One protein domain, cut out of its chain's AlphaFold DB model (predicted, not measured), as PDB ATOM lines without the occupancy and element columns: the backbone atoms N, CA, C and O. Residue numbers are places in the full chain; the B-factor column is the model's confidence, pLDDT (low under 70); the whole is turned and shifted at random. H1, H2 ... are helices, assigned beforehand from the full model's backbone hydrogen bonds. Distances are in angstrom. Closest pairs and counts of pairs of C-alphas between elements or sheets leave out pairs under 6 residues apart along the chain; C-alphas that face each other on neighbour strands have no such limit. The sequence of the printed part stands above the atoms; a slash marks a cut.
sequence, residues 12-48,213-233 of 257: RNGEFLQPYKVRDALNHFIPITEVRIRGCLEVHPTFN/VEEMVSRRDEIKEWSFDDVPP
ATOM      1  N   ARG A  12     158.674 118.917  93.205       75.31
ATOM      2  CA  ARG A  12     158.878 118.590  91.789       75.31
ATOM      3  C   ARG A  12     160.167 119.252  91.338       75.31
ATOM      4  O   ARG A  12     160.306 120.459  91.466       75.31
ATOM      5  N   ASN A  13     161.110 118.457  90.832       83.25
ATOM      6  CA  ASN A  13     162.463 118.914  90.483       83.25
ATOM      7  C   ASN A  13     163.206 119.588  91.657       83.25
ATOM      8  O   ASN A  13     163.992 120.502  91.450       83.25
ATOM      9  N   GLY A  14     162.948 119.146  92.893       82.19
ATOM     10  CA  GLY A  14     163.566 119.712  94.099       82.19
ATOM     11  C   GLY A  14     162.878 120.960  94.663       82.19
ATOM     12  O   GLY A  14     163.207 121.353  95.779       82.19
ATOM     13  N   GLU A  15     161.885 121.518  93.969       81.50
ATOM     14  CA  GLU A  15     161.153 122.720  94.385       81.50
ATOM     15  C   GLU A  15     159.753 122.394  94.908       81.50
ATOM     16  O   GLU A  15     159.118 121.428  94.471       81.50
ATOM     17  N   PHE A  16     159.249 123.219  95.828       82.00
ATOM     18  CA  PHE A  16     157.860 123.142  96.271       82.00
ATOM     19  C   PHE A  16     156.893 123.511  95.141       82.00
ATOM     20  O   PHE A  16     157.185 124.317  94.254       82.00
ATOM     21  N   LEU A  17     155.712 122.894  95.162       83.94
ATOM     22  CA  LEU A  17     154.662 123.235  94.214       83.94
ATOM     23  C   LEU A  17     154.099 124.620  94.529       83.94
ATOM     24  O   LEU A  17     153.711 124.904  95.655       83.94
ATOM     25  N   GLN A  18     153.972 125.443  93.490       85.00
ATOM     26  CA  GLN A  18     153.282 126.728  93.583       85.00
ATOM     27  C   GLN A  18     151.848 126.533  94.123       85.00
ATOM     28  O   GLN A  18     151.152 125.636  93.625       85.00
ATOM     29  N   PRO A  19     151.354 127.370  95.059       86.38
ATOM     30  CA  PRO A  19     150.077 127.145  95.750       86.38
ATOM     31  C   PRO A  19     148.872 126.910  94.823       86.38
ATOM     32  O   PRO A  19     148.044 126.028  95.059       86.38
ATOM     33  N   TYR A  20     148.786 127.632  93.702       84.81
ATOM     34  CA  TYR A  20     147.694 127.443  92.738       84.81
ATOM     35  C   TYR A  20     147.696 126.043  92.093       84.81
ATOM     36  O   TYR A  20     146.627 125.497  91.833       84.81
ATOM     37  N   LYS A  21     148.870 125.422  91.891       88.38
ATOM     38  CA  LYS A  21     148.977 124.050  91.361       88.38
ATOM     39  C   LYS A  21     148.471 123.027  92.370       88.38
ATOM     40  O   LYS A  21     147.827 122.064  91.971       88.38
ATOM     41  N   VAL A  22     148.740 123.242  93.661       88.81
ATOM     42  CA  VAL A  22     148.217 122.395  94.744       88.81
ATOM     43  C   VAL A  22     146.691 122.470  94.771       88.81
ATOM     44  O   VAL A  22     146.028 121.436  94.737       88.81
ATOM     45  N   ARG A  23     146.129 123.687  94.735       90.12
ATOM     46  CA  ARG A  23     144.677 123.909  94.639       90.12
ATOM     47  C   ARG A  23     144.065 123.165  93.452       90.12
ATOM     48  O   ARG A  23     143.076 122.456  93.627       90.12
ATOM     49  N   ASP A  24     144.619 123.349  92.256       91.00
ATOM     50  CA  ASP A  24     144.049 122.797  91.022       91.00
ATOM     51  C   ASP A  24     144.149 121.266  90.994       91.00
ATOM     52  O   ASP A  24     143.184 120.596  90.629       91.00
ATOM     53  N   ALA A  25     145.270 120.707  91.459       91.19
ATOM     54  CA  ALA A  25     145.451 119.264  91.580       91.19
ATOM     55  C   ALA A  25     144.466 118.646  92.583       91.19
ATOM     56  O   ALA A  25     143.816 117.656  92.267       91.19
ATOM     57  N   LEU A  26     144.300 119.235  93.768       91.12
ATOM     58  CA  LEU A  26     143.340 118.732  94.753       91.12
ATOM     59  C   LEU A  26     141.896 118.840  94.239       91.12
ATOM     60  O   LEU A  26     141.140 117.877  94.327       91.12
ATOM     61  N   ASN A  27     141.518 119.967  93.626       93.94
ATOM     62  CA  ASN A  27     140.187 120.132  93.031       93.94
ATOM     63  C   ASN A  27     139.906 119.152  91.882       93.94
ATOM     64  O   ASN A  27     138.739 118.850  91.640       93.94
ATOM     65  N   HIS A  28     140.932 118.659  91.182       93.56
ATOM     66  CA  HIS A  28     140.774 117.618  90.165       93.56
ATOM     67  C   HIS A  28     140.291 116.291  90.770       93.56
ATOM     68  O   HIS A  28     139.473 115.610  90.157       93.56
ATOM     69  N   PHE A  29     140.755 115.943  91.975       92.94
ATOM     70  CA  PHE A  29     140.391 114.691  92.647       92.94
ATOM     71  C   PHE A  29     139.138 114.796  93.529       92.94
ATOM     72  O   PHE A  29     138.534 113.771  93.838       92.94
ATOM     73  N   ILE A  30     138.723 116.003  93.930       93.62
ATOM     74  CA  ILE A  30     137.530 116.192  94.770       93.62
ATOM     75  C   ILE A  30     136.258 116.255  93.897       93.62
ATOM     76  O   ILE A  30     136.156 117.114  93.007       93.62
ATOM     77  N   PRO A  31     135.224 115.431  94.165       92.00
ATOM     78  CA  PRO A  31     133.967 115.474  93.423       92.00
ATOM     79  C   PRO A  31     133.304 116.856  93.421       92.00
ATOM     80  O   PRO A  31     133.206 117.501  94.465       92.00
ATOM     81  N   ILE A  32     132.827 117.283  92.240       84.50
ATOM     82  CA  ILE A  32     131.788 118.311  91.996       84.50
ATOM     83  C   ILE A  32     131.095 118.931  93.212       84.50
ATOM     84  O   ILE A  32     131.143 120.114  93.545       84.50
ATOM     85  N   THR A  33     130.369 118.017  93.831       82.62
ATOM     86  CA  THR A  33     129.172 118.223  94.621       82.62
ATOM     87  C   THR A  33     129.458 118.291  96.112       82.62
ATOM     88  O   THR A  33     128.523 118.440  96.887       82.62
ATOM     89  N   GLU A  34     130.724 118.169  96.518       86.00
ATOM     90  CA  GLU A  34     131.111 118.055  97.925       86.00
ATOM     91  C   GLU A  34     131.850 119.300  98.418       86.00
ATOM     92  O   GLU A  34     131.295 120.115  99.152       86.00
ATOM     93  N   VAL A  35     133.115 119.463  98.017       91.44
ATOM     94  CA  VAL A  35     134.008 120.508  98.535       91.44
ATOM     95  C   VAL A  35     134.813 121.115  97.396       91.44
ATOM     96  O   VAL A  35     135.220 120.427  96.467       91.44
ATOM     97  N   ARG A  36     135.076 122.420  97.449       91.50
ATOM     98  CA  ARG A  36     135.959 123.096  96.493       91.50
ATOM     99  C   ARG A  36     136.969 123.963  97.218       91.50
ATOM    100  O   ARG A  36     136.602 124.797  98.042       91.50
ATOM    101  N   ILE A  37     138.238 123.802  96.860       91.50
ATOM    102  CA  ILE A  37     139.326 124.635  97.360       91.50
ATOM    103  C   ILE A  37     139.333 125.923  96.544       91.50
ATOM    104  O   ILE A  37     139.578 125.919  95.337       91.50
ATOM    105  N   ARG A  38     139.017 127.034  97.208       89.75
ATOM    106  CA  ARG A  38     138.865 128.354  96.576       89.75
ATOM    107  C   ARG A  38     140.195 129.089  96.421       89.75
ATOM    108  O   ARG A  38     140.383 129.813  95.448       89.75
ATOM    109  N   GLY A  39     141.123 128.862  97.343       86.81
ATOM    110  CA  GLY A  39     142.448 129.466  97.361       86.81
ATOM    111  C   GLY A  39     143.442 128.571  98.087       86.81
ATOM    112  O   GLY A  39     143.051 127.678  98.836       86.81
ATOM    113  N   CYS A  40     144.720 128.796  97.822       87.31
ATOM    114  CA  CYS A  40     145.830 128.138  98.492       87.31
ATOM    115  C   CYS A  40     146.958 129.160  98.590       87.31
ATOM    116  O   CYS A  40     147.198 129.903  97.634       87.31
ATOM    117  N   LEU A  41     147.591 129.214  99.754       86.56
ATOM    118  CA  LEU A  41     148.670 130.128 100.086       86.56
ATOM    119  C   LEU A  41     149.753 129.323 100.790       86.56
ATOM    120  O   LEU A  41     149.439 128.411 101.556       86.56
ATOM    121  N   GLU A  42     151.003 129.677 100.527       84.56
ATOM    122  CA  GLU A  42     152.095 129.281 101.401       84.56
ATOM    123  C   GLU A  42     152.030 130.139 102.665       84.56
ATOM    124  O   GLU A  42     151.711 131.328 102.616       84.56
ATOM    125  N   VAL A  43     152.267 129.507 103.803       84.00
ATOM    126  CA  VAL A  43     152.231 130.123 105.126       84.00
ATOM    127  C   VAL A  43     153.488 129.700 105.865       84.00
ATOM    128  O   VAL A  43     154.108 128.693 105.525       84.00
ATOM    129  N   HIS A  44     153.879 130.459 106.879       84.06
ATOM    130  CA  HIS A  44     155.040 130.097 107.679       84.06
ATOM    131  C   HIS A  44     154.828 128.754 108.398       84.06
ATOM    132  O   HIS A  44     153.694 128.444 108.780       84.06
ATOM    133  N   PRO A  45     155.902 127.995 108.677       83.62
ATOM    134  CA  PRO A  45     155.813 126.667 109.290       83.62
ATOM    135  C   PRO A  45     155.101 126.602 110.648       83.62
ATOM    136  O   PRO A  45     154.651 125.540 111.055       83.62
ATOM    137  N   THR A  46     155.005 127.720 111.371       86.12
ATOM    138  CA  THR A  46     154.312 127.782 112.671       86.12
ATOM    139  C   THR A  46     152.828 128.117 112.553       86.12
ATOM    140  O   THR A  46     152.128 128.126 113.565       86.12
ATOM    141  N   PHE A  47     152.326 128.422 111.351       85.94
ATOM    142  CA  PHE A  47     150.933 128.799 111.165       85.94
ATOM    143  C   PHE A  47     149.987 127.668 111.559       85.94
ATOM    144  O   PHE A  47     150.117 126.534 111.104       85.94
ATOM    145  N   ASN A  48     148.953 128.008 112.328       88.88
ATOM    146  CA  ASN A  48     147.875 127.083 112.636       88.88
ATOM    147  C   ASN A  48     146.509 127.730 112.392       88.88
ATOM    148  O   ASN A  48     146.094 128.637 113.114       88.88
ATOM    149  N   VAL A 213     140.422 135.397 104.796       69.88
ATOM    150  CA  VAL A 213     141.106 134.448 103.902       69.88
ATOM    151  C   VAL A 213     140.996 134.896 102.451       69.88
ATOM    152  O   VAL A 213     141.939 134.765 101.677       69.88
ATOM    153  N   GLU A 214     139.839 135.431 102.082       70.56
ATOM    154  CA  GLU A 214     139.557 135.971 100.763       70.56
ATOM    155  C   GLU A 214     140.511 137.123 100.414       70.56
ATOM    156  O   GLU A 214     141.072 137.134  99.317       70.56
ATOM    157  N   GLU A 215     140.759 138.036 101.354       71.94
ATOM    158  CA  GLU A 215     141.723 139.134 101.198       71.94
ATOM    159  C   GLU A 215     143.170 138.638 101.162       71.94
ATOM    160  O   GLU A 215     143.969 139.128 100.366       71.94
ATOM    161  N   MET A 216     143.517 137.632 101.970       68.00
ATOM    162  CA  MET A 216     144.846 137.011 101.903       68.00
ATOM    163  C   MET A 216     145.090 136.373 100.528       68.00
ATOM    164  O   MET A 216     146.173 136.494  99.964       68.00
ATOM    165  N   VAL A 217     144.075 135.711  99.962       66.38
ATOM    166  CA  VAL A 217     144.165 135.059  98.646       66.38
ATOM    167  C   VAL A 217     144.203 136.077  97.507       66.38
ATOM    168  O   VAL A 217     144.909 135.849  96.519       66.38
ATOM    169  N   SER A 218     143.457 137.181  97.609       68.19
ATOM    170  CA  SER A 218     143.450 138.229  96.581       68.19
ATOM    171  C   SER A 218     144.749 139.037  96.564       68.19
ATOM    172  O   SER A 218     145.193 139.424  95.486       68.19
ATOM    173  N   ARG A 219     145.401 139.212  97.720       64.56
ATOM    174  CA  ARG A 219     146.662 139.961  97.887       64.56
ATOM    175  C   ARG A 219     147.915 139.080  97.885       64.56
ATOM    176  O   ARG A 219     148.982 139.519  98.305       64.56
ATOM    177  N   ARG A 220     147.814 137.838  97.401       59.91
ATOM    178  CA  ARG A 220     148.901 136.839  97.459       59.91
ATOM    179  C   ARG A 220     150.234 137.298  96.850       59.91
ATOM    180  O   ARG A 220     151.277 136.830  97.278       59.91
ATOM    181  N   ASP A 221     150.198 138.191  95.860       53.59
ATOM    182  CA  ASP A 221     151.398 138.680  95.168       53.59
ATOM    183  C   ASP A 221     152.047 139.881  95.907       53.59
ATOM    184  O   ASP A 221     153.198 140.239  95.639       53.59
ATOM    185  N   GLU A 222     151.320 140.486  96.858       52.25
ATOM    186  CA  GLU A 222     151.759 141.597  97.719       52.25
ATOM    187  C   GLU A 222     152.316 141.108  99.064       52.25
ATOM    188  O   GLU A 222     153.216 141.734  99.625       52.25
ATOM    189  N   ILE A 223     151.804 139.986  99.580       52.84
ATOM    190  CA  ILE A 223     152.245 139.376 100.842       52.84
ATOM    191  C   ILE A 223     153.501 138.540 100.556       52.84
ATOM    192  O   ILE A 223     153.433 137.326 100.384       52.84
ATOM    193  N   LYS A 224     154.655 139.205 100.430       42.06
ATOM    194  CA  LYS A 224     155.942 138.548 100.121       42.06
ATOM    195  C   LYS A 224     156.668 137.992 101.343       42.06
ATOM    196  O   LYS A 224     157.456 137.065 101.197       42.06
ATOM    197  N   GLU A 225     156.389 138.524 102.527       45.59
ATOM    198  CA  GLU A 225     156.989 138.083 103.784       45.59
ATOM    199  C   GLU A 225     155.882 137.952 104.827       45.59
ATOM    200  O   GLU A 225     155.252 138.926 105.229       45.59
ATOM    201  N   TRP A 226     155.600 136.713 105.215       44.81
ATOM    202  CA  TRP A 226     154.762 136.410 106.364       44.81
ATOM    203  C   TRP A 226     155.700 136.304 107.567       44.81
ATOM    204  O   TRP A 226     156.386 135.291 107.713       44.81
ATOM    205  N   SER A 227     155.790 137.355 108.384       43.28
ATOM    206  CA  SER A 227     156.608 137.341 109.597       43.28
ATOM    207  C   SER A 227     155.741 137.130 110.834       43.28
ATOM    208  O   SER A 227     154.747 137.819 111.055       43.28
ATOM    209  N   PHE A 228     156.145 136.174 111.669       39.97
ATOM    210  CA  PHE A 228     155.551 135.931 112.984       39.97
ATOM    211  C   PHE A 228     155.766 137.118 113.945       39.97
ATOM    212  O   PHE A 228     155.033 137.270 114.922       39.97
ATOM    213  N   ASP A 229     156.739 137.988 113.653       43.09
ATOM    214  CA  ASP A 229     157.073 139.136 114.497       43.09
ATOM    215  C   ASP A 229     156.043 140.273 114.435       43.09
ATOM    216  O   ASP A 229     155.994 141.086 115.358       43.09
ATOM    217  N   ASP A 230     155.171 140.277 113.425       44.97
ATOM    218  CA  ASP A 230     154.122 141.288 113.247       44.97
ATOM    219  C   ASP A 230     152.844 140.993 114.058       44.97
ATOM    220  O   ASP A 230     151.908 141.794 114.065       44.97
ATOM    221  N   VAL A 231     152.794 139.858 114.772       44.00
ATOM    222  CA  VAL A 231     151.751 139.585 115.770       44.00
ATOM    223  C   VAL A 231     152.072 140.394 117.035       44.00
ATOM    224  O   VAL A 231     153.144 140.182 117.629       44.00
ATOM    225  N   PRO A 232     151.183 141.312 117.468       34.66
ATOM    226  CA  PRO A 232     151.442 142.164 118.617       34.66
ATOM    227  C   PRO A 232     151.783 141.344 119.870       34.66
ATOM    228  O   PRO A 232     151.142 140.321 120.116       34.66
ATOM    229  N   PRO A 233     152.747 141.781 120.703       35.66
ATOM    230  CA  PRO A 233     153.198 141.014 121.866       35.66
ATOM    231  C   PRO A 233     152.073 140.582 122.818       35.66
ATOM    232  O   PRO A 233     152.129 139.486 123.359       35.66
TER     233      PRO A 233
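Overview. This is residues 12 to 48 and 213 to 233 of the 257 residues of a protein of Sphaeroforma arctica JP610 (UniProt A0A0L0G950). This is a model with little regular structure: two short helices, H1 and H2, set apart, with unnamed stretches of chain running past and away from them. Residues 29 to 34, of which 29 is the last residue of H1, stick out; the chain then folds back and residues 38 to 40 pass between H1 and H2, while residues 219 to 233 trail away from H2. The printed part has 58 residues with two named helices, H1 then H2, and no named strand; the class is all helix, with 17 residues in named elements. It is loose, with a radius of gyration of the C-alphas of 14.0 A and spans of 43 by 30 by 21 A.

Arrangement. The longest helix, H1, residues 19 to 29, and H2, residues 213 to 218, are apart. In H2 every O i to N i+4 pair is within hydrogen-bond range; in H1, 6 of 7 are.

Along the chain. H1 runs 16.1 A from C-alpha 19 at (150.077, 127.145, 95.750) to C-alpha 29 at (140.391, 114.691, 92.647). H2 spans 8.6 A and ends with C-alpha 218 at (143.450, 138.229, 96.581).

Size, cuts and confidence. The C-alphas farthest apart, of Ile 32 and Pro 233, are 43.2 A apart. The link across the cut lacks residues 49 to 212; C-alphas 48 and 213 are 13.3 A apart. The pLDDT is under 70 at residue 213 and residues 216 to 233.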